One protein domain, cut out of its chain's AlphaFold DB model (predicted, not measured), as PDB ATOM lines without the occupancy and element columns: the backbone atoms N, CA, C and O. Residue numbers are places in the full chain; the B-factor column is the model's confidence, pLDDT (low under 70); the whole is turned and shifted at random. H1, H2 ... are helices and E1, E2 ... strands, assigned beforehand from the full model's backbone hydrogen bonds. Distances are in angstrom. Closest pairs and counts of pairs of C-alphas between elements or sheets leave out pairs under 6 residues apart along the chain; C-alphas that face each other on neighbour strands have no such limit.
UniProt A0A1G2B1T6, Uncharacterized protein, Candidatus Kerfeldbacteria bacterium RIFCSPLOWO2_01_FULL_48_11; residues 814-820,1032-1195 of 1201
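AT A GLANCE: This is residues 814 to 820 and 1032 to 1195 of the 1201 residues of an uncharacterized protein of Candidatus Kerfeldbacteria bacterium RIFCSPLOWO2_01_FULL_48_11 (UniProt A0A1G2B1T6). A seven-strand sheet, E1 to E7, curls like part of a barrel round one long helix, H4, and a second helix, H6, packs on the same face over E5 and E6. Short H1 crosses the other face, which makes three layers, helices on both faces of a sheet; H2 and H3 lie next to H1. The printed part has 171 residues with six named helices and seven named strands, in the order E1 E2 H1 H2 H3 E3 E4 E5 H4 E6 H5 H6 E7, of mixed class. The sheet is mixed, in the order E1 E2 E3 E4 E5 E6 E7. The whole is compact, with a radius of gyration of the C-alphas of 15.2 A and spans of 49 by 35 by 30 A.

HOW THE PARTS SIT: The strongly twisted sheet holds E1, residues 814 to 820, E2, 1032 to 1039, E3, 1069 to 1077, E4, 1084 to 1096, E5, 1102 to 1110, E6, 1141 to 1145, and E7, 1189 to 1194. E1 and E2 are antiparallel, with N 815 and O 1035 2.8 A apart, as are E2 and E3, with N 1036 and O 1075 at 2.8 A. E3, E4 and E5 form a meander, each strand the antiparallel neighbour of the one before, in two hairpins; N 1070 and O 1092 are 2.7 A apart, N 1091 and O 1107 2.8 A. E5, H4, residues 1119 to 1136, and E6 form a strand-helix-strand unit, two parallel strands with a helix between, its crossover right-handed; N 1143 and O 1104 are 2.7 A apart. E6 and E7 are antiparallel, with N 1142 and O 1193 at 2.9 A. The closest C-alphas of H4 and E1 are those of Phe 1122 and Leu 817, 6.4 A. H6, residues 1155 to 1166, runs along the strands at a height over the sheet of 9.2 A. With residues 1156 to 1160 alone it touches H4, at a steep tilt of 52 degrees, the same way; the closest C-alphas are those of Gly 1120 and His 1160, 6.0 A. H5, residues 1148 to 1151, is on the sheet over none of its strands. H1, residues 1043 to 1049, runs across the strands, at 88 degrees to E3 on the local plane. H3, residues 1062 to 1065, only grazes the sheet; H2, residues 1055 to 1058, is not on it, but only just, with 4 pairs of C-alphas within 10 A. Every O i to N i+4 pair is within hydrogen-bond range in H4 and H6, 2 of 3 in H1; H2, H3 and H5 are too short for one.

IN THESE COORDINATES: E1 begins at C-alpha 814 (82.310, 15.572, 157.014). E4, 35.7 A long, bends by 57 degrees at residue 1087. H4, 26.0 A, begins at C-alpha 1119 (88.284, 19.526, 143.486), and E7 ends at C-alpha 1194 (75.460, 35.627, 149.349).

THE WHOLE: Residues 821 to 1031 are not printed; C-alphas 820 and 1032 are 9.4 A apart across the cut. H6 to E7 is a long link of 22 residues. Residues 1079 to 1081 and 1148 to 1149 have pLDDT under 70.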
ATOM      1  N   THR A 814      81.838  16.608 157.927       94.19
ATOM      2  CA  THR A 814      82.310  15.572 157.014       94.19
ATOM      3  C   THR A 814      81.780  15.802 155.603       94.19
ATOM      4  O   THR A 814      80.598  16.080 155.403       94.19
ATOM      5  N   MET A 815      82.637  15.592 154.608       94.44
ATOM      6  CA  MET A 815      82.309  15.597 153.186       94.44
ATOM      7  C   MET A 815      82.627  14.235 152.567       94.44
ATOM      8  O   MET A 815      83.682  13.658 152.811       94.44
ATOM      9  N   ASN A 816      81.728  13.734 151.721       91.62
ATOM     10  CA  ASN A 816      82.014  12.594 150.852       91.62
ATOM     11  C   ASN A 816      82.408  13.131 149.472       91.62
ATOM     12  O   ASN A 816      81.587  13.782 148.816       91.62
ATOM     13  N   LEU A 817      83.651  12.884 149.061       91.12
ATOM     14  CA  LEU A 817      84.218  13.352 147.795       91.12
ATOM     15  C   LEU A 817      84.365  12.190 146.816       91.12
ATOM     16  O   LEU A 817      84.874  11.140 147.199       91.12
ATOM     17  N   SER A 818      83.934  12.368 145.567       87.00
ATOM     18  CA  SER A 818      84.167  11.383 144.504       87.00
ATOM     19  C   SER A 818      85.666  11.229 144.244       87.00
ATOM     20  O   SER A 818      86.378  12.230 144.140       87.00
ATOM     21  N   ASN A 819      86.124   9.985 144.088       85.50
ATOM     22  CA  ASN A 819      87.447   9.721 143.526       85.50
ATOM     23  C   ASN A 819      87.402   9.940 142.011       85.50
ATOM     24  O   ASN A 819      86.480   9.461 141.340       85.50
ATOM     25  N   VAL A 820      88.409  10.622 141.473       87.50
ATOM     26  CA  VAL A 820      88.492  10.915 140.038       87.50
ATOM     27  C   VAL A 820      89.800  10.428 139.430       87.50
ATOM     28  O   VAL A 820      90.768  10.111 140.120       87.50
ATOM     29  N   THR A1032      83.405   7.020 146.980       83.69
ATOM     30  CA  THR A1032      83.651   8.306 147.643       83.69
ATOM     31  C   THR A1032      84.634   8.142 148.791       83.69
ATOM     32  O   THR A1032      84.499   7.197 149.573       83.69
ATOM     33  N   GLN A1033      85.565   9.079 148.950       88.88
ATOM     34  CA  GLN A1033      86.397   9.189 150.143       88.88
ATOM     35  C   GLN A1033      85.744  10.144 151.148       88.88
ATOM     36  O   GLN A1033      85.316  11.247 150.802       88.88
ATOM     37  N   ARG A1034      85.661   9.703 152.407       91.88
ATOM     38  CA  ARG A1034      85.221  10.534 153.530       91.88
ATOM     39  C   ARG A1034      86.369  11.459 153.942       91.88
ATOM     40  O   ARG A1034      87.428  10.967 154.331       91.88
ATOM     41  N   VAL A1035      86.136  12.765 153.877       94.25
ATOM     42  CA  VAL A1035      87.064  13.821 154.299       94.25
ATOM     43  C   VAL A1035      86.421  14.635 155.416       94.25
ATOM     44  O   VAL A1035      85.280  15.074 155.299       94.25
ATOM     45  N   GLU A1036      87.145  14.829 156.506       95.19
ATOM     46  CA  GLU A1036      86.739  15.600 157.679       95.19
ATOM     47  C   GLU A1036      87.397  16.978 157.611       95.19
ATOM     48  O   GLU A1036      88.612  17.087 157.453       95.19
ATOM     49  N   ALA A1037      86.589  18.032 157.690       96.62
ATOM     50  CA  ALA A1037      87.042  19.409 157.801       96.62
ATOM     51  C   ALA A1037      86.927  19.835 159.265       96.62
ATOM     52  O   ALA A1037      85.827  19.922 159.813       96.62
ATOM     53  N   ILE A1038      88.074  20.071 159.898       96.81
ATOM     54  CA  ILE A1038      88.166  20.311 161.339       96.81
ATOM     55  C   ILE A1038      88.693  21.734 161.574       96.81
ATOM     56  O   ILE A1038      89.839  22.000 161.196       96.81
ATOM     57  N   PRO A1039      87.908  22.642 162.186       96.94
ATOM     58  CA  PRO A1039      88.401  23.956 162.582       96.94
ATOM     59  C   PRO A1039      89.352  23.825 163.778       96.94
ATOM     60  O   PRO A1039      89.034  23.161 164.763       96.94
ATOM     61  N   ASP A1040      90.514  24.471 163.720       95.62
ATOM     62  CA  ASP A1040      91.559  24.296 164.727       95.62
ATOM     63  C   ASP A1040      92.227  25.631 165.083       95.62
ATOM     64  O   ASP A1040      92.928  26.237 164.275       95.62
ATOM     65  N   ARG A1041      92.016  26.093 166.320       95.19
ATOM     66  CA  ARG A1041      92.754  27.217 166.934       95.19
ATOM     67  C   ARG A1041      93.716  26.750 168.040       95.19
ATOM     68  O   ARG A1041      94.036  27.499 168.961       95.19
ATOM     69  N   GLY A1042      94.145  25.491 167.969       95.25
ATOM     70  CA  GLY A1042      95.206  24.888 168.773       95.25
ATOM     71  C   GLY A1042      96.563  24.935 168.068       95.25
ATOM     72  O   GLY A1042      96.716  25.559 167.019       95.25
ATOM     73  N   LEU A1043      97.551  24.216 168.610       95.50
ATOM     74  CA  LEU A1043      98.903  24.156 168.039       95.50
ATOM     75  C   LEU A1043      98.905  23.633 166.594       95.50
ATOM     76  O   LEU A1043      99.682  24.096 165.768       95.50
ATOM     77  N   VAL A1044      98.019  22.696 166.253       94.69
ATOM     78  CA  VAL A1044      97.913  22.179 164.878       94.69
ATOM     79  C   VAL A1044      97.355  23.246 163.927       94.69
ATOM     80  O   VAL A1044      97.798  23.332 162.786       94.69
ATOM     81  N   GLY A1045      96.449  24.106 164.403       94.12
ATOM     82  CA  GLY A1045      95.990  25.292 163.675       94.12
ATOM     83  C   GLY A1045      97.101  26.314 163.422       94.12
ATOM     84  O   GLY A1045      97.216  26.841 162.315       94.12
ATOM     85  N   GLU A1046      97.972  26.542 164.409       94.81
ATOM     86  CA  GLU A1046      99.195  27.349 164.253       94.81
ATOM     87  C   GLU A1046     100.122  26.745 163.182       94.81
ATOM     88  O   GLU A1046     100.708  27.456 162.368       94.81
ATOM     89  N   LEU A1047     100.179  25.413 163.120       93.38
ATOM     90  CA  LEU A1047     100.913  24.650 162.112       93.38
ATOM     91  C   LEU A1047     100.144  24.447 160.799       93.38
ATOM     92  O   LEU A1047     100.642  23.730 159.934       93.38
ATOM     93  N   SER A1048      98.976  25.068 160.599       90.81
ATOM     94  CA  SER A1048      98.151  24.873 159.388       90.81
ATOM     95  C   SER A1048      98.898  25.175 158.089       90.81
ATOM     96  O   SER A1048      98.567  24.615 157.045       90.81
ATOM     97  N   GLY A1049      99.929  26.022 158.174       88.06
ATOM     98  CA  GLY A1049     100.851  26.317 157.089       88.06
ATOM     99  C   GLY A1049     101.731  25.138 156.657       88.06
ATOM    100  O   GLY A1049     102.266  25.149 155.563       88.06
ATOM    101  N   TYR A1050     101.916  24.125 157.497       87.81
ATOM    102  CA  TYR A1050     102.800  22.993 157.212       87.81
ATOM    103  C   TYR A1050     102.049  21.740 156.744       87.81
ATOM    104  O   TYR A1050     102.642  20.893 156.081       87.81
ATOM    105  N   LEU A1051     100.745  21.642 157.030       85.00
ATOM    106  CA  LEU A1051      99.948  20.422 156.822       85.00
ATOM    107  C   LEU A1051      99.751  20.046 155.346       85.00
ATOM    108  O   LEU A1051      99.496  18.886 155.036       85.00
ATOM    109  N   ALA A1052      99.824  21.033 154.454       73.06
ATOM    110  CA  ALA A1052      99.465  20.901 153.045       73.06
ATOM    111  C   ALA A1052     100.471  21.591 152.113       73.06
ATOM    112  O   ALA A1052     100.119  22.013 151.020       73.06
ATOM    113  N   ASP A1053     101.724  21.719 152.559       74.69
ATOM    114  CA  ASP A1053     102.820  22.266 151.757       74.69
ATOM    115  C   ASP A1053     102.559  23.695 151.221       74.69
ATOM    116  O   ASP A1053     102.773  23.998 150.040       74.69
ATOM    117  N   VAL A1054     102.052  24.572 152.096       75.88
ATOM    118  CA  VAL A1054     101.469  25.874 151.736       75.88
ATOM    119  C   VAL A1054     102.417  27.048 151.986       75.88
ATOM    120  O   VAL A1054     103.259  27.062 152.889       75.88
ATOM    121  N   CYS A1055     102.297  28.098 151.171       74.25
ATOM    122  CA  CYS A1055     103.265  29.201 151.156       74.25
ATOM    123  C   CYS A1055     103.119  30.175 152.339       74.25
ATOM    124  O   CYS A1055     104.043  30.942 152.627       74.25
ATOM    125  N   TYR A1056     101.989  30.156 153.058       83.56
ATOM    126  CA  TYR A1056     101.733  31.086 154.161       83.56
ATOM    127  C   TYR A1056     102.424  30.721 155.481       83.56
ATOM    128  O   TYR A1056     102.237  31.425 156.467       83.56
ATOM    129  N   THR A1057     103.308  29.716 155.499       84.81
ATOM    130  CA  THR A1057     104.240  29.464 156.625       84.81
ATOM    131  C   THR A1057     105.105  30.666 157.009       84.81
ATOM    132  O   THR A1057     105.725  30.672 158.071       84.81
ATOM    133  N   ALA A1058     105.176  31.684 156.146       81.06
ATOM    134  CA  ALA A1058     105.795  32.967 156.450       81.06
ATOM    135  C   ALA A1058     105.045  33.793 157.500       81.06
ATOM    136  O   ALA A1058     105.661  34.621 158.172       81.06
ATOM    137  N   GLU A1059     103.733  33.599 157.619       87.25
ATOM    138  CA  GLU A1059     102.896  34.295 158.586       87.25
ATOM    139  C   GLU A1059     102.994  33.592 159.934       87.25
ATOM    140  O   GLU A1059     102.296  32.618 160.204       87.25
ATOM    141  N   TYR A1060     103.907  34.087 160.766       89.81
ATOM    142  CA  TYR A1060     104.181  33.541 162.085       89.81
ATOM    143  C   TYR A1060     104.405  34.657 163.121       89.81
ATOM    144  O   TYR A1060     105.144  35.606 162.819       89.81
ATOM    145  N   PRO A1061     103.853  34.540 164.346       93.69
ATOM    146  CA  PRO A1061     102.857  33.546 164.776       93.69
ATOM    147  C   PRO A1061     101.471  33.842 164.177       93.69
ATOM    148  O   PRO A1061     101.048  34.997 164.131       93.69
ATOM    149  N   LEU A1062     100.765  32.821 163.694       94.94
ATOM    150  CA  LEU A1062      99.522  32.953 162.928       94.94
ATOM    151  C   LEU A1062      98.327  33.304 163.824       94.94
ATOM    152  O   LEU A1062      97.660  34.316 163.600       94.94
ATOM    153  N   LEU A1063      98.038  32.473 164.828       95.88
ATOM    154  CA  LEU A1063      96.793  32.548 165.600       95.88
ATOM    155  C   LEU A1063      96.747  33.723 166.580       95.88
ATOM    156  O   LEU A1063      95.657  34.204 166.906       95.88
ATOM    157  N   GLU A1064      97.916  34.160 167.052       94.56
ATOM    158  CA  GLU A1064      98.075  35.343 167.903       94.56
ATOM    159  C   GLU A1064      97.947  36.634 167.083       94.56
ATOM    160  O   GLU A1064      97.224  37.550 167.474       94.56
ATOM    161  N   LYS A1065      98.608  36.705 165.919       94.00
ATOM    162  CA  LYS A1065      98.588  37.892 165.053       94.00
ATOM    163  C   LYS A1065      97.225  38.116 164.397       94.00
ATOM    164  O   LYS A1065      96.839  39.263 164.178       94.00
ATOM    165  N   TYR A1066      96.506  37.037 164.091       94.69
ATOM    166  CA  TYR A1066      95.210  37.073 163.418       94.69
ATOM    167  C   TYR A1066      94.129  36.420 164.301       94.69
ATOM    168  O   TYR A1066      93.783  35.251 164.121       94.69
ATOM    169  N   PRO A1067      93.549  37.151 165.270       93.94
ATOM    170  CA  PRO A1067      92.528  36.595 166.165       93.94
ATOM    171  C   PRO A1067      91.225  36.216 165.441       93.94
ATOM    172  O   PRO A1067      90.444  35.427 165.960       93.94
ATOM    173  N   ASN A1068      91.006  36.750 164.239       94.69
ATOM    174  CA  ASN A1068      89.845  36.512 163.386       94.69
ATOM    175  C   ASN A1068      90.038  35.378 162.359       94.69
ATOM    176  O   ASN A1068      89.162  35.189 161.516       94.69
ATOM    177  N   VAL A1069      91.169  34.657 162.377       96.44
ATOM    178  CA  VAL A1069      91.398  33.507 161.484       96.44
ATOM    179  C   VAL A1069      90.924  32.201 162.118       96.44
ATOM    180  O   VAL A1069      91.146  31.948 163.296       96.44
ATOM    181  N   VAL A1070      90.322  31.322 161.338       97.25
ATOM    182  CA  VAL A1070      90.030  29.942 161.714       97.25
ATOM    183  C   VAL A1070      90.648  29.035 160.657       97.25
ATOM    184  O   VAL A1070      90.109  28.919 159.553       97.25
ATOM    185  N   PRO A1071      91.804  28.422 160.954       96.38
ATOM    186  CA  PRO A1071      92.350  27.369 160.121       96.38
ATOM    187  C   PRO A1071      91.450  26.138 160.159       96.38
ATOM    188  O   PRO A1071      90.996  25.725 161.224       96.38
ATOM    189  N   TYR A1072      91.242  25.528 159.003       96.88
ATOM    190  CA  TYR A1072      90.687  24.194 158.867       96.88
ATOM    191  C   TYR A1072      91.775  23.250 158.373       96.88
ATOM    192  O   TYR A1072      92.496  23.555 157.421       96.88
ATOM    193  N   LYS A1073      91.864  22.082 159.004       95.25
ATOM    194  CA  LYS A1073      92.628  20.942 158.494       95.25
ATOM    195  C   LYS A1073      91.666  19.953 157.844       95.25
ATOM    196  O   LYS A1073      90.606  19.663 158.401       95.25
ATOM    197  N   PHE A1074      92.036  19.448 156.672       95.25
ATOM    198  CA  PHE A1074      91.307  18.389 155.989       95.25
ATOM    199  C   PHE A1074      91.980  17.056 156.281       95.25
ATOM    200  O   PHE A1074      93.159  16.873 155.976       95.25
ATOM    201  N   VAL A1075      91.240  16.124 156.871       93.81
ATOM    202  CA  VAL A1075      91.745  14.810 157.276       93.81
ATOM    203  C   VAL A1075      90.927  13.736 156.581       93.81
ATOM    204  O   VAL A1075      89.702  13.784 156.566       93.81
ATOM    205  N   ALA A1076      91.589  12.742 156.007       91.44
ATOM    206  CA  ALA A1076      90.927  11.545 155.512       91.44
ATOM    207  C   ALA A1076      91.622  10.311 156.061       91.44
ATOM    208  O   ALA A1076      92.804  10.334 156.398       91.44
ATOM    209  N   ARG A1077      90.883   9.206 156.119       85.69
ATOM    210  CA  ARG A1077      91.504   7.903 156.336       85.69
ATOM    211  C   ARG A1077      92.020   7.397 155.007       85.69
ATOM    212  O   ARG A1077      91.288   7.386 154.013       85.69
ATOM    213  N   ASP A1078      93.284   7.015 155.006       71.06
ATOM    214  CA  ASP A1078      93.881   6.324 153.885       71.06
ATOM    215  C   ASP A1078      93.124   5.012 153.632       71.06
ATOM    216  O   ASP A1078      92.803   4.274 154.567       71.06
ATOM    217  N   ALA A1079      92.783   4.757 152.369       64.38
ATOM    218  CA  ALA A1079      91.921   3.637 152.000       64.38
ATOM    219  C   ALA A1079      92.602   2.280 152.241       64.38
ATOM    220  O   ALA A1079      91.914   1.289 152.478       64.38
ATOM    221  N   GLU A1080      93.937   2.246 152.203       59.34
ATOM    222  CA  GLU A1080      94.740   1.034 152.352       59.34
ATOM    223  C   GLU A1080      95.075   0.775 153.830       59.34
ATOM    224  O   GLU A1080      94.775  -0.281 154.377       59.34
ATOM    225  N   SER A1081      95.660   1.750 154.521       62.16
ATOM    226  CA  SER A1081      96.139   1.597 155.900       62.16
ATOM    227  C   SER A1081      95.091   1.908 156.975       62.16
ATOM    228  O   SER A1081      95.316   1.607 158.148       62.16
ATOM    229  N   GLY A1082      93.979   2.562 156.620       71.31
ATOM    230  CA  GLY A1082      92.967   3.059 157.564       71.31
ATOM    231  C   GLY A1082      93.456   4.178 158.498       71.31
ATOM    232  O   GLY A1082      92.687   4.675 159.335       71.31
ATOM    233  N   SER A1083      94.724   4.578 158.368       77.88
ATOM    234  CA  SER A1083      95.356   5.609 159.186       77.88
ATOM    235  C   SER A1083      94.897   6.999 158.739       77.88
ATOM    236  O   SER A1083      94.694   7.215 157.543       77.88
ATOM    237  N   PRO A1084      94.701   7.946 159.672       86.38
ATOM    238  CA  PRO A1084      94.401   9.323 159.309       86.38
ATOM    239  C   PRO A1084      95.610   9.965 158.617       86.38
ATOM    240  O   PRO A1084      96.756   9.743 159.011       86.38
ATOM    241  N   ALA A1085      95.337  10.763 157.592       87.31
ATOM    242  CA  ALA A1085      96.314  11.538 156.849       87.31
ATOM    243  C   ALA A1085      95.729  12.908 156.492       87.31
ATOM    244  O   ALA A1085      94.517  13.048 156.289       87.31
ATOM    245  N   PHE A1086      96.596  13.916 156.396       90.25
ATOM    246  CA  PHE A1086      96.195  15.225 155.898       90.25
ATOM    247  C   PHE A1086      95.908  15.158 154.397       90.25
ATOM    248  O   PHE A1086      96.685  14.609 153.618       90.25
ATOM    249  N   VAL A1087      94.768  15.717 154.007       90.56
ATOM    250  CA  VAL A1087      94.364  15.930 152.613       90.56
ATOM    251  C   VAL A1087      94.699  17.348 152.168       90.56
ATOM    252  O   VAL A1087      94.949  17.568 150.988       90.56
ATOM    253  N   GLY A1088      94.694  18.301 153.099       92.25
ATOM    254  CA  GLY A1088      94.857  19.713 152.801       92.25
ATOM    255  C   GLY A1088      94.609  20.613 154.011       92.25
ATOM    256  O   GLY A1088      94.317  20.132 155.112       92.25
ATOM    257  N   SER A1089      94.673  21.922 153.798       94.12
ATOM    258  CA  SER A1089      94.280  22.938 154.778       94.12
ATOM    259  C   SER A1089      93.674  24.164 154.093       94.12
ATOM    260  O   SER A1089      93.798  24.346 152.885       94.12
ATOM    261  N   VAL A1090      92.952  24.982 154.863       95.50
ATOM    262  CA  VAL A1090      92.416  26.270 154.403       95.50
ATOM    263  C   VAL A1090      92.280  27.246 155.563       95.50
ATOM    264  O   VAL A1090      92.006  26.847 156.692       95.50
ATOM    265  N   LEU A1091      92.446  28.539 155.302       96.56
ATOM    266  CA  LEU A1091      92.196  29.603 156.270       96.56
ATOM    267  C   LEU A1091      90.847  30.270 156.004       96.56
ATOM    268  O   LEU A1091      90.515  30.606 154.868       96.56
ATOM    269  N   VAL A1092      90.089  30.524 157.067       97.56
ATOM    270  CA  VAL A1092      88.837  31.283 157.011       97.56
ATOM    271  C   VAL A1092      88.967  32.507 157.906       97.56
ATOM    272  O   VAL A1092      89.187  32.363 159.100       97.56
ATOM    273  N   PHE A1093      88.836  33.711 157.358       97.12
ATOM    274  CA  PHE A1093      88.893  34.958 158.126       97.12
ATOM    275  C   PHE A1093      87.503  35.569 158.272       97.12
ATOM    276  O   PHE A1093      86.769  35.654 157.291       97.12
ATOM    277  N   GLU A1094      87.165  36.070 159.456       96.56
ATOM    278  CA  GLU A1094      86.049  37.011 159.614       96.56
ATOM    279  C   GLU A1094      86.525  38.423 159.255       96.56
ATOM    280  O   GLU A1094      87.478  38.937 159.846       96.56
ATOM    281  N   VAL A1095      85.892  39.043 158.261       96.81
ATOM    282  CA  VAL A1095      86.256  40.360 157.720       96.81
ATOM    283  C   VAL A1095      85.014  41.229 157.525       96.81
ATOM    284  O   VAL A1095      83.886  40.745 157.555       96.81
ATOM    285  N   THR A1096      85.222  42.518 157.275       96.88
ATOM    286  CA  THR A1096      84.150  43.466 156.944       96.88
ATOM    287  C   THR A1096      84.407  44.039 155.558       96.88
ATOM    288  O   THR A1096      85.531  44.443 155.257       96.88
ATOM    289  N   THR A1097      83.391  44.074 154.699       95.44
ATOM    290  CA  THR A1097      83.471  44.674 153.360       95.44
ATOM    291  C   THR A1097      83.352  46.197 153.419       95.44
ATOM    292  O   THR A1097      82.925  46.760 154.425       95.44
ATOM    293  N   THR A1098      83.726  46.900 152.347       93.81
ATOM    294  CA  THR A1098      83.672  48.376 152.275       93.81
ATOM    295  C   THR A1098      82.270  48.960 152.475       93.81
ATOM    296  O   THR A1098      82.148  50.097 152.925       93.81
ATOM    297  N   ASP A1099      81.220  48.190 152.180       91.00
ATOM    298  CA  ASP A1099      79.817  48.540 152.451       91.00
ATOM    299  C   ASP A1099      79.400  48.326 153.926       91.00
ATOM    300  O   ASP A1099      78.257  48.592 154.291       91.00
ATOM    301  N   GLY A1100      80.320  47.866 154.782       91.25
ATOM    302  CA  GLY A1100      80.088  47.577 156.196       91.25
ATOM    303  C   GLY A1100      79.518  46.185 156.479       91.25
ATOM    304  O   GLY A1100      79.277  45.866 157.643       91.25
ATOM    305  N   SER A1101      79.304  45.346 155.461       92.81
ATOM    306  CA  SER A1101      78.761  43.999 155.660       92.81
ATOM    307  C   SER A1101      79.810  43.062 156.271       92.81
ATOM    308  O   SER A1101      80.935  42.982 155.772       92.81
ATOM    309  N   PRO A1102      79.475  42.306 157.329       95.94
ATOM    310  CA  PRO A1102      80.372  41.291 157.860       95.94
ATOM    311  C   PRO A1102      80.376  40.059 156.939       95.94
ATOM    312  O   PRO A1102      79.332  39.651 156.421       95.94
ATOM    313  N   ALA A1103      81.545  39.469 156.715       96.88
ATOM    314  CA  ALA A1103      81.763  38.414 155.732       96.88
ATOM    315  C   ALA A1103      82.830  37.404 156.183       96.88
ATOM    316  O   ALA A1103      83.679  37.701 157.023       96.88
ATOM    317  N   LEU A1104      82.806  36.215 155.582       97.62
ATOM    318  CA  LEU A1104      83.908  35.256 155.632       97.62
ATOM    319  C   LEU A1104      84.817  35.446 154.423       97.62
ATOM    320  O   LEU A1104      84.319  35.632 153.321       97.62
ATOM    321  N   LEU A1105      86.128  35.336 154.601       97.19
ATOM    322  CA  LEU A1105      87.108  35.245 153.521       97.19
ATOM    323  C   LEU A1105      87.809  33.887 153.592       97.19
ATOM    324  O   LEU A1105      88.551  33.620 154.535       97.19
ATOM    325  N   VAL A1106      87.589  33.050 152.582       96.50
ATOM    326  CA  VAL A1106      88.282  31.769 152.393       96.50
ATOM    327  C   VAL A1106      89.606  32.036 151.693       96.50
ATOM    328  O   VAL A1106      89.627  32.714 150.672       96.50
ATOM    329  N   ARG A1107      90.721  31.539 152.223       92.00
ATOM    330  CA  ARG A1107      92.063  31.815 151.699       92.00
ATOM    331  C   ARG A1107      92.974  30.598 151.847       92.00
ATOM    332  O   ARG A1107      92.929  29.939 152.878       92.00
ATOM    333  N   GLY A1108      93.856  30.372 150.872       89.31
ATOM    334  CA  GLY A1108      94.861  29.306 150.937       89.31
ATOM    335  C   GLY A1108      94.204  27.934 150.995       89.31
ATOM    336  O   GLY A1108      94.510  27.162 151.891       89.31
ATOM    337  N   PHE A1109      93.220  27.695 150.123       93.00
ATOM    338  CA  PHE A1109      92.558  26.399 150.022       93.00
ATOM    339  C   PHE A1109      93.516  25.460 149.306       93.00
ATOM    340  O   PHE A1109      93.650  25.544 148.096       93.00
ATOM    341  N   ASP A1110      94.216  24.608 150.037       90.44
ATOM    342  CA  ASP A1110      95.369  23.898 149.506       90.44
ATOM    343  C   ASP A1110      95.227  22.386 149.688       90.44
ATOM    344  O   ASP A1110      95.041  21.890 150.800       90.44
ATOM    345  N   VAL A1111      95.301  21.653 148.570       89.56
ATOM    346  CA  VAL A1111      95.109  20.197 148.479       89.56
ATOM    347  C   VAL A1111      96.229  19.599 147.608       89.56
ATOM    348  O   VAL A1111      96.099  19.586 146.385       89.56
ATOM    349  N   PRO A1112      97.320  19.073 148.204       83.44
ATOM    350  CA  PRO A1112      98.492  18.579 147.475       83.44
ATOM    351  C   PRO A1112      98.241  17.572 146.352       83.44
ATOM    352  O   PRO A1112      98.940  17.601 145.346       83.44
ATOM    353  N   ASN A1113      97.245  16.701 146.517       81.00
ATOM    354  CA  ASN A1113      96.868  15.680 145.539       81.00
ATOM    355  C   ASN A1113      95.486  15.987 144.938       81.00
ATOM    356  O   ASN A1113      94.580  15.148 144.982       81.00
ATOM    357  N   GLU A1114      95.291  17.212 144.440       86.50
ATOM    358  CA  GLU A1114      94.008  17.693 143.904       86.50
ATOM    359  C   GLU A1114      93.456  16.843 142.747       86.50
ATOM    360  O   GLU A1114      92.244  16.757 142.588       86.50
ATOM    361  N   GLN A1115      94.311  16.127 142.013       86.25
ATOM    362  CA  GLN A1115      93.932  15.207 140.936       86.25
ATOM    363  C   GLN A1115      93.224  13.931 141.416       86.25
ATOM    364  O   GLN A1115      92.668  13.198 140.603       86.25
ATOM    365  N   LYS A1116      93.266  13.624 142.721       85.94
ATOM    366  CA  LYS A1116      92.594  12.448 143.299       85.94
ATOM    367  C   LYS A1116      91.100  12.693 143.537       85.94
ATOM    368  O   LYS A1116      90.317  11.741 143.582       85.94
ATOM    369  N   TYR A1117      90.709  13.955 143.696       88.88
ATOM    370  CA  TYR A1117      89.361  14.356 144.085       88.88
ATOM    371  C   TYR A1117      88.713  15.209 143.002       88.88
ATOM    372  O   TYR A1117      89.384  15.937 142.275       88.88
ATOM    373  N   ASP A1118      87.384  15.196 142.944       89.38
ATOM    374  CA  ASP A1118      86.660  16.269 142.266       89.38
ATOM    375  C   ASP A1118      86.834  17.567 143.076       89.38
ATOM    376  O   ASP A1118      86.090  17.842 144.025       89.38
ATOM    377  N   ILE A1119      87.881  18.328 142.743       91.62
ATOM    378  CA  ILE A1119      88.284  19.526 143.486       91.62
ATOM    379  C   ILE A1119      87.199  20.606 143.457       91.62
ATOM    380  O   ILE A1119      87.000  21.300 144.452       91.62
ATOM    381  N   GLY A1120      86.438  20.693 142.360       91.50
ATOM    382  CA  GLY A1120      85.303  21.598 142.249       91.50
ATOM    383  C   GLY A1120      84.243  21.247 143.285       91.50
ATOM    384  O   GLY A1120      83.903  22.075 144.127       91.50
ATOM    385  N   LYS A1121      83.792  19.986 143.323       92.12
ATOM    386  CA  LYS A1121      82.834  19.528 144.347       92.12
ATOM    387  C   LYS A1121      83.371  19.666 145.769       92.12
ATOM    388  O   LYS A1121      82.579  19.905 146.678       92.12
ATOM    389  N   PHE A1122      84.675  19.494 145.982       94.88
ATOM    390  CA  PHE A1122      85.289  19.691 147.293       94.88
ATOM    391  C   PHE A1122      85.144  21.151 147.747       94.88
ATOM    392  O   PHE A1122      84.573  21.411 148.809       94.88
ATOM    393  N   ILE A1123      85.572  22.101 146.915       95.44
ATOM    394  CA  ILE A1123      85.479  23.535 147.204       95.44
ATOM    395  C   ILE A1123      84.023  23.956 147.425       95.44
ATOM    396  O   ILE A1123      83.729  24.607 148.427       95.44
ATOM    397  N   GLU A1124      83.103  23.542 146.547       95.44
ATOM    398  CA  GLU A1124      81.686  23.904 146.668       95.44
ATOM    399  C   GLU A1124      81.072  23.382 147.972       95.44
ATOM    400  O   GLU A1124      80.434  24.144 148.693       95.44
ATOM    401  N   LYS A1125      81.325  22.116 148.342       95.56
ATOM    402  CA  LYS A1125      80.831  21.549 149.610       95.56
ATOM    403  C   LYS A1125      81.368  22.299 150.828       95.56
ATOM    404  O   LYS A1125      80.630  22.502 151.791       95.56
ATOM    405  N   PHE A1126      82.637  22.699 150.798       96.94
ATOM    406  CA  PHE A1126      83.241  23.473 151.879       96.94
ATOM    407  C   PHE A1126      82.625  24.877 151.978       96.94
ATOM    408  O   PHE A1126      82.249  25.312 153.066       96.94
ATOM    409  N   ILE A1127      82.470  25.572 150.849       96.38
ATOM    410  CA  ILE A1127      81.868  26.912 150.782       96.38
ATOM    411  C   ILE A1127      80.394  26.889 151.204       96.38
ATOM    412  O   ILE A1127      79.964  27.774 151.944       96.38
ATOM    413  N   ASP A1128      79.629  25.873 150.801       94.69
ATOM    414  CA  ASP A1128      78.233  25.706 151.215       94.69
ATOM    415  C   ASP A1128      78.122  25.524 152.734       94.69
ATOM    416  O   ASP A1128      77.277  26.152 153.379       94.69
ATOM    417  N   GLN A1129      79.026  24.744 153.334       95.00
ATOM    418  CA  GLN A1129      79.086  24.603 154.786       95.00
ATOM    419  C   GLN A1129      79.467  25.919 155.476       95.00
ATOM    420  O   GLN A1129      78.867  26.280 156.489       95.00
ATOM    421  N   LEU A1130      80.411  26.682 154.920       95.94
ATOM    422  CA  LEU A1130      80.704  28.024 155.423       95.94
ATOM    423  C   LEU A1130      79.518  28.977 155.281       95.94
ATOM    424  O   LEU A1130      79.396  29.890 156.090       95.94
ATOM    425  N   GLY A1131      78.613  28.758 154.325       94.50
ATOM    426  CA  GLY A1131      77.342  29.475 154.255       94.50
ATOM    427  C   GLY A1131      76.451  29.227 155.477       94.50
ATOM    428  O   GLY A1131      75.822  30.158 155.985       94.50
ATOM    429  N   ILE A1132      76.450  28.001 156.012       93.12
ATOM    430  CA  ILE A1132      75.747  27.661 157.260       93.12
ATOM    431  C   ILE A1132      76.402  28.374 158.448       93.12
ATOM    432  O   ILE A1132      75.700  29.024 159.226       93.12
ATOM    433  N   VAL A1133      77.736  28.321 158.549       94.12
ATOM    434  CA  VAL A1133      78.501  29.034 159.590       94.12
ATOM    435  C   VAL A1133      78.239  30.540 159.513       94.12
ATOM    436  O   VAL A1133      77.936  31.179 160.519       94.12
ATOM    437  N   ALA A1134      78.280  31.111 158.308       94.38
ATOM    438  CA  ALA A1134      78.014  32.520 158.062       94.38
ATOM    439  C   ALA A1134      76.610  32.914 158.530       94.38
ATOM    440  O   ALA A1134      76.465  33.894 159.260       94.38
ATOM    441  N   LYS A1135      75.590  32.111 158.209       92.31
ATOM    442  CA  LYS A1135      74.215  32.339 158.667       92.31
ATOM    443  C   LYS A1135      74.100  32.306 160.192       92.31
ATOM    444  O   LYS A1135      73.481  33.198 160.765       92.31
ATOM    445  N   GLN A1136      74.706  31.317 160.852       91.56
ATOM    446  CA  GLN A1136      74.705  31.211 162.318       91.56
ATOM    447  C   GLN A1136      75.398  32.404 162.986       91.56
ATOM    448  O   GLN A1136      74.952  32.874 164.030       91.56
ATOM    449  N   ARG A1137      76.455  32.928 162.358       91.94
ATOM    450  CA  ARG A1137      77.236  34.064 162.858       91.94
ATOM    451  C   ARG A1137      76.736  35.435 162.394       91.94
ATOM    452  O   ARG A1137      77.346  36.449 162.722       91.94
ATOM    453  N   GLY A1138      75.630  35.491 161.648       92.44
ATOM    454  CA  GLY A1138      75.069  36.744 161.131       92.44
ATOM    455  C   GLY A1138      75.926  37.426 160.054       92.44
ATOM    456  O   GLY A1138      75.781  38.627 159.821       92.44
ATOM    457  N   LEU A1139      76.814  36.676 159.402       93.81
ATOM    458  CA  LEU A1139      77.646  37.127 158.290       93.81
ATOM    459  C   LEU A1139      76.835  37.071 156.989       93.81
ATOM    460  O   LEU A1139      76.025  36.168 156.783       93.81
ATOM    461  N   LYS A1140      77.045  38.045 156.104       94.75
ATOM    462  CA  LYS A1140      76.221  38.241 154.901       94.75
ATOM    463  C   LYS A1140      76.824  37.643 153.640       94.75
ATOM    464  O   LYS A1140      76.095  37.421 152.682       94.75
ATOM    465  N   LYS A1141      78.135  37.392 153.620       95.44
ATOM    466  CA  LYS A1141      78.858  36.947 152.420       95.44
ATOM    467  C   LYS A1141      79.936  35.927 152.766       95.44
ATOM    468  O   LYS A1141      80.563  36.023 153.820       95.44
ATOM    469  N   VAL A1142      80.190  35.004 151.844       97.00
ATOM    470  CA  VAL A1142      81.433  34.224 151.775       97.00
ATOM    471  C   VAL A1142      82.219  34.730 150.573       97.00
ATOM    472  O   VAL A1142      81.695  34.785 149.460       97.00
ATOM    473  N   LEU A1143      83.462  35.123 150.810       96.62
ATOM    474  CA  LEU A1143      84.368  35.737 149.855       96.62
ATOM    475  C   LEU A1143      85.550  34.814 149.568       96.62
ATOM    476  O   LEU A1143      85.971  34.036 150.426       96.62
ATOM    477  N   ILE A1144      86.135  34.980 148.388       95.38
ATOM    478  CA  ILE A1144      87.415  34.382 148.001       95.38
ATOM    479  C   ILE A1144      88.410  35.468 147.550       95.38
ATOM    480  O   ILE A1144      87.996  36.583 147.210       95.38
ATOM    481  N   PRO A1145      89.725  35.191 147.523       92.38
ATOM    482  CA  PRO A1145      90.744  36.145 147.118       92.38
ATOM    483  C   PRO A1145      90.780  36.260 145.596       92.38
ATOM    484  O   PRO A1145      90.602  35.285 144.872       92.38
ATOM    485  N   GLY A1146      91.081  37.447 145.087       84.62
ATOM    486  CA  GLY A1146      91.245  37.667 143.657       84.62
ATOM    487  C   GLY A1146      92.626  37.315 143.117       84.62
ATOM    488  O   GLY A1146      92.766  36.951 141.951       84.62
ATOM    489  N   LEU A1147      93.653  37.360 143.966       79.44
ATOM    490  CA  LEU A1147      95.024  37.008 143.600       79.44
ATOM    491  C   LEU A1147      95.217  35.487 143.644       79.44
ATOM    492  O   LEU A1147      94.950  34.859 144.668       79.44
ATOM    493  N   THR A1148      95.714  34.900 142.554       69.88
ATOM    494  CA  THR A1148      95.894  33.445 142.397       69.88
ATOM    495  C   THR A1148      96.752  32.842 143.516       69.88
ATOM    496  O   THR A1148      96.273  31.973 144.230       69.88
ATOM    497  N   GLY A1149      97.931  33.406 143.811       69.12
ATOM    498  CA  GLY A1149      98.783  32.940 144.924       69.12
ATOM    499  C   GLY A1149      98.230  33.205 146.336       69.12
ATOM    500  O   GLY A1149      98.759  32.703 147.321       69.12
ATOM    501  N   ALA A1150      97.151  33.985 146.470       80.69
ATOM    502  CA  ALA A1150      96.412  34.085 147.730       80.69
ATOM    503  C   ALA A1150      95.280  33.046 147.828       80.69
ATOM    504  O   ALA A1150      94.767  32.811 148.922       80.69
ATOM    505  N   THR A1151      94.884  32.455 146.700       85.06
ATOM    506  CA  THR A1151      93.816  31.458 146.603       85.06
ATOM    507  C   THR A1151      94.350  30.076 146.963       85.06
ATOM    508  O   THR A1151      93.840  29.481 147.910       85.06
ATOM    509  N   SER A1152      95.374  29.605 146.246       86.69
ATOM    510  CA  SER A1152      96.012  28.298 146.436       86.69
ATOM    511  C   SER A1152      97.379  28.237 145.734       86.69
ATOM    512  O   SER A1152      97.629  28.995 144.795       86.69
ATOM    513  N   ASN A1153      98.229  27.295 146.141       79.25
ATOM    514  CA  ASN A1153      99.433  26.855 145.424       79.25
ATOM    515  C   ASN A1153      99.131  25.807 144.320       79.25
ATOM    516  O   ASN A1153     100.013  25.398 143.564       79.25
ATOM    517  N   TYR A1154      97.886  25.334 144.221       83.56
ATOM    518  CA  TYR A1154      97.499  24.207 143.370       83.56
ATOM    519  C   TYR A1154      96.637  24.651 142.184       83.56
ATOM    520  O   TYR A1154      95.770  25.525 142.291       83.56
ATOM    521  N   ALA A1155      96.934  24.117 140.998       82.62
ATOM    522  CA  ALA A1155      96.484  24.707 139.742       82.62
ATOM    523  C   ALA A1155      95.017  24.389 139.417       82.62
ATOM    524  O   ALA A1155      94.309  25.280 138.948       82.62
ATOM    525  N   MET A1156      94.530  23.174 139.688       86.25
ATOM    526  CA  MET A1156      93.116  22.825 139.491       86.25
ATOM    527  C   MET A1156      92.220  23.598 140.465       86.25
ATOM    528  O   MET A1156      91.170  24.102 140.066       86.25
ATOM    529  N   THR A1157      92.670  23.773 141.707       88.75
ATOM    530  CA  THR A1157      92.014  24.606 142.719       88.75
ATOM    531  C   THR A1157      91.917  26.059 142.257       88.75
ATOM    532  O   THR A1157      90.825  26.631 142.203       88.75
ATOM    533  N   ASN A1158      93.046  26.648 141.853       87.31
ATOM    534  CA  ASN A1158      93.095  28.008 141.320       87.31
ATOM    535  C   ASN A1158      92.185  28.185 140.105       87.31
ATOM    536  O   ASN A1158      91.485  29.191 139.999       87.31
ATOM    537  N   ARG A1159      92.167  27.197 139.209       84.06
ATOM    538  CA  ARG A1159      91.327  27.205 138.017       84.06
ATOM    539  C   ARG A1159      89.844  27.219 138.364       84.06
ATOM    540  O   ARG A1159      89.131  28.065 137.835       84.06
ATOM    541  N   HIS A1160      89.398  26.320 139.243       89.31
ATOM    542  CA  HIS A1160      88.000  26.272 139.680       89.31
ATOM    543  C   HIS A1160      87.578  27.597 140.314       89.31
ATOM    544  O   HIS A1160      86.526  28.139 139.984       89.31
ATOM    545  N   MET A1161      88.426  28.155 141.181       89.75
ATOM    546  CA  MET A1161      88.154  29.434 141.835       89.75
ATOM    547  C   MET A1161      88.071  30.592 140.830       89.75
ATOM    548  O   MET A1161      87.188  31.442 140.930       89.75
ATOM    549  N   GLU A1162      88.961  30.623 139.835       88.69
ATOM    550  CA  GLU A1162      88.958  31.628 138.768       88.69
ATOM    551  C   GLU A1162      87.688  31.539 137.909       88.69
ATOM    552  O   GLU A1162      86.990  32.540 137.729       88.69
ATOM    553  N   SER A1163      87.360  30.341 137.413       88.12
ATOM    554  CA  SER A1163      86.237  30.135 136.493       88.12
ATOM    555  C   SER A1163      84.878  30.305 137.155       88.12
ATOM    556  O   SER A1163      83.956  30.802 136.516       88.12
ATOM    557  N   SER A1164      84.744  29.883 138.413       90.25
ATOM    558  CA  SER A1164      83.451  29.845 139.104       90.25
ATOM    559  C   SER A1164      83.093  31.177 139.761       90.25
ATOM    560  O   SER A1164      81.911  31.485 139.901       90.25
ATOM    561  N   TYR A1165      84.092  31.976 140.153       91.00
ATOM    562  CA  TYR A1165      83.861  33.137 141.018       91.00
ATOM    563  C   TYR A1165      84.455  34.452 140.522       91.00
ATOM    564  O   TYR A1165      83.950  35.505 140.909       91.00
ATOM    565  N   LYS A1166      85.501  34.436 139.690       87.81
ATOM    566  CA  LYS A1166      86.154  35.678 139.236       87.81
ATOM    567  C   LYS A1166      85.758  36.067 137.822       87.81
ATOM    568  O   LYS A1166      85.524  37.242 137.552       87.81
ATOM    569  N   ALA A1167      85.661  35.089 136.923       82.81
ATOM    570  CA  ALA A1167      85.333  35.324 135.525       82.81
ATOM    571  C   ALA A1167      83.982  36.053 135.376       82.81
ATOM    572  O   ALA A1167      82.923  35.491 135.632       82.81
ATOM    573  N   GLY A1168      84.031  37.316 134.941       76.38
ATOM    574  CA  GLY A1168      82.844  38.145 134.703       76.38
ATOM    575  C   GLY A1168      82.233  38.809 135.943       76.38
ATOM    576  O   GLY A1168      81.229  39.502 135.794       76.38
ATOM    577  N   ASN A1169      82.833  38.649 137.127       87.19
ATOM    578  CA  ASN A1169      82.353  39.250 138.375       87.19
ATOM    579  C   ASN A1169      83.172  40.490 138.767       87.19
ATOM    580  O   ASN A1169      84.331  40.639 138.382       87.19
ATOM    581  N   GLU A1170      82.568  41.389 139.545       88.69
ATOM    582  CA  GLU A1170      83.244  42.576 140.081       88.69
ATOM    583  C   GLU A1170      83.960  42.272 141.402       88.69
ATOM    584  O   GLU A1170      83.536  41.414 142.184       88.69
ATOM    585  N   THR A1171      85.047  43.001 141.669       92.88
ATOM    586  CA  THR A1171      85.771  42.888 142.934       92.88
ATOM    587  C   THR A1171      85.023  43.579 144.073       92.88
ATOM    588  O   THR A1171      84.466  44.666 143.928       92.88
ATOM    589  N   ILE A1172      85.087  42.975 145.257       92.25
ATOM    590  CA  ILE A1172      84.665  43.549 146.531       92.25
ATOM    591  C   ILE A1172      85.894  43.981 147.328       92.25
ATOM    592  O   ILE A1172      86.875  43.244 147.449       92.25
ATOM    593  N   GLY A1173      85.818  45.184 147.897       93.62
ATOM    594  CA  GLY A1173      86.807  45.690 148.838       93.62
ATOM    595  C   GLY A1173      86.505  45.302 150.284       93.62
ATOM    596  O   GLY A1173      85.349  45.177 150.692       93.62
ATOM    597  N   LEU A1174      87.564  45.178 151.074       95.94
ATOM    598  CA  LEU A1174      87.536  45.050 152.525       95.94
ATOM    599  C   LEU A1174      87.652  46.441 153.167       95.94
ATOM    600  O   LEU A1174      88.342  47.319 152.646       95.94
ATOM    601  N   ALA A1175      86.953  46.652 154.282       94.25
ATOM    602  CA  ALA A1175      86.937  47.922 155.008       94.25
ATOM    603  C   ALA A1175      88.305  48.262 155.619       94.25
ATOM    604  O   ALA A1175      88.690  49.429 155.682       94.25
ATOM    605  N   GLU A1176      89.039  47.240 156.054       92.25
ATOM    606  CA  GLU A1176      90.373  47.373 156.631       92.25
ATOM    607  C   GLU A1176      91.451  46.928 155.642       92.25
ATOM    608  O   GLU A1176      91.224  46.074 154.782       92.25
ATOM    609  N   THR A1177      92.656  47.489 155.792       91.69
ATOM    610  CA  THR A1177      93.820  47.026 155.027       91.69
ATOM    611  C   THR A1177      94.096  45.567 155.369       91.69
ATOM    612  O   THR A1177      94.479  45.257 156.496       91.69
ATOM    613  N   PHE A1178      93.976  44.679 154.386       91.00
ATOM    614  CA  PHE A1178      94.220  43.255 154.572       91.00
ATOM    615  C   PHE A1178      95.471  42.826 153.808       91.00
ATOM    616  O   PHE A1178      95.436  42.546 152.607       91.00
ATOM    617  N   ARG A1179      96.595  42.762 154.531       88.38
ATOM    618  CA  ARG A1179      97.871  42.252 154.019       88.38
ATOM    619  C   ARG A1179      98.268  40.980 154.744       88.38
ATOM    620  O   ARG A1179      98.423  40.979 155.964       88.38
ATOM    621  N   PHE A1180      98.464  39.916 153.977       87.44
ATOM    622  CA  PHE A1180      98.855  38.617 154.512       87.44
ATOM    623  C   PHE A1180      99.665  37.847 153.464       87.44
ATOM    624  O   PHE A1180      99.298  37.789 152.288       87.44
ATOM    625  N   ASN A1181     100.783  37.280 153.902       82.25
ATOM    626  CA  ASN A1181     101.837  36.630 153.131       82.25
ATOM    627  C   ASN A1181     102.313  37.473 151.934       82.25
ATOM    628  O   ASN A1181     102.394  36.994 150.812       82.25
ATOM    629  N   SER A1182     102.553  38.771 152.151       79.19
ATOM    630  CA  SER A1182     102.881  39.758 151.098       79.19
ATOM    631  C   SER A1182     101.767  40.066 150.079       79.19
ATOM    632  O   SER A1182     101.968  40.934 149.231       79.19
ATOM    633  N   TYR A1183     100.593  39.432 150.165       83.69
ATOM    634  CA  TYR A1183      99.447  39.725 149.300       83.69
ATOM    635  C   TYR A1183      98.539  40.782 149.933       83.69
ATOM    636  O   TYR A1183      98.146  40.649 151.093       83.69
ATOM    637  N   ASP A1184      98.187  41.806 149.155       89.06
ATOM    638  CA  ASP A1184      97.229  42.848 149.532       89.06
ATOM    639  C   ASP A1184      95.856  42.518 148.928       89.06
ATOM    640  O   ASP A1184      95.664  42.599 147.713       89.06
ATOM    641  N   LEU A1185      94.918  42.094 149.778       90.94
ATOM    642  CA  LEU A1185      93.560  41.705 149.379       90.94
ATOM    643  C   LEU A1185      92.532  42.812 149.628       90.94
ATOM    644  O   LEU A1185      91.347  42.612 149.382       90.94
ATOM    645  N   THR A1186      92.973  43.993 150.069       92.69
ATOM    646  CA  THR A1186      92.095  45.086 150.515       92.69
ATOM    647  C   THR A1186      91.041  45.480 149.479       92.69
ATOM    648  O   THR A1186      89.953  45.891 149.849       92.69
ATOM    649  N   GLN A1187      91.337  45.376 148.182       92.12
ATOM    650  CA  GLN A1187      90.414  45.731 147.089       92.12
ATOM    651  C   GLN A1187      90.234  44.588 146.081       92.12
ATOM    652  O   GLN A1187      89.909  44.824 144.919       92.12
ATOM    653  N   ASN A1188      90.538  43.354 146.493       91.69
ATOM    654  CA  ASN A1188      90.707  42.242 145.565       91.69
ATOM    655  C   ASN A1188      90.124  40.938 146.122       91.69
ATOM    656  O   ASN A1188      90.831  39.938 146.256       91.69
ATOM    657  N   CYS A1189      88.838  40.971 146.466       95.00
ATOM    658  CA  CYS A1189      88.043  39.801 146.834       95.00
ATOM    659  C   CYS A1189      86.853  39.638 145.879       95.00
ATOM    660  O   CYS A1189      86.459  40.592 145.221       95.00
ATOM    661  N   TYR A1190      86.265  38.446 145.824       95.88
ATOM    662  CA  TYR A1190      85.070  38.140 145.026       95.88
ATOM    663  C   TYR A1190      84.048  37.387 145.875       95.88
ATOM    664  O   TYR A1190      84.430  36.695 146.819       95.88
ATOM    665  N   VAL A1191      82.760  37.510 145.547       94.69
ATOM    666  CA  VAL A1191      81.689  36.784 146.246       94.69
ATOM    667  C   VAL A1191      81.627  35.347 145.753       94.69
ATOM    668  O   VAL A1191      81.439  35.104 144.564       94.69
ATOM    669  N   ALA A1192      81.721  34.402 146.684       94.19
ATOM    670  CA  ALA A1192      81.427  32.999 146.433       94.19
ATOM    671  C   ALA A1192      79.989  32.624 146.815       94.19
ATOM    672  O   ALA A1192      79.356  31.826 146.120       94.19
ATOM    673  N   ARG A1193      79.456  33.204 147.902       94.56
ATOM    674  CA  ARG A1193      78.056  33.045 148.334       94.56
ATOM    675  C   ARG A1193      77.520  34.330 148.953       94.56
ATOM    676  O   ARG A1193      78.191  34.945 149.781       94.56
ATOM    677  N   GLU A1194      76.285  34.669 148.608       93.38
ATOM    678  CA  GLU A1194      75.460  35.627 149.349       93.38
ATOM    679  C   GLU A1194      74.617  34.863 150.377       93.38
ATOM    680  O   GLU A1194      74.067  33.801 150.074       93.38
ATOM    681  N   ILE A1195      74.505  35.394 151.590       93.19
ATOM    682  CA  ILE A1195      73.760  34.775 152.687       93.19
ATOM    683  C   ILE A1195      72.475  35.565 152.900       93.19
ATOM    684  O   ILE A1195      72.473  36.668 153.449       93.19
TER     685      ILE A1195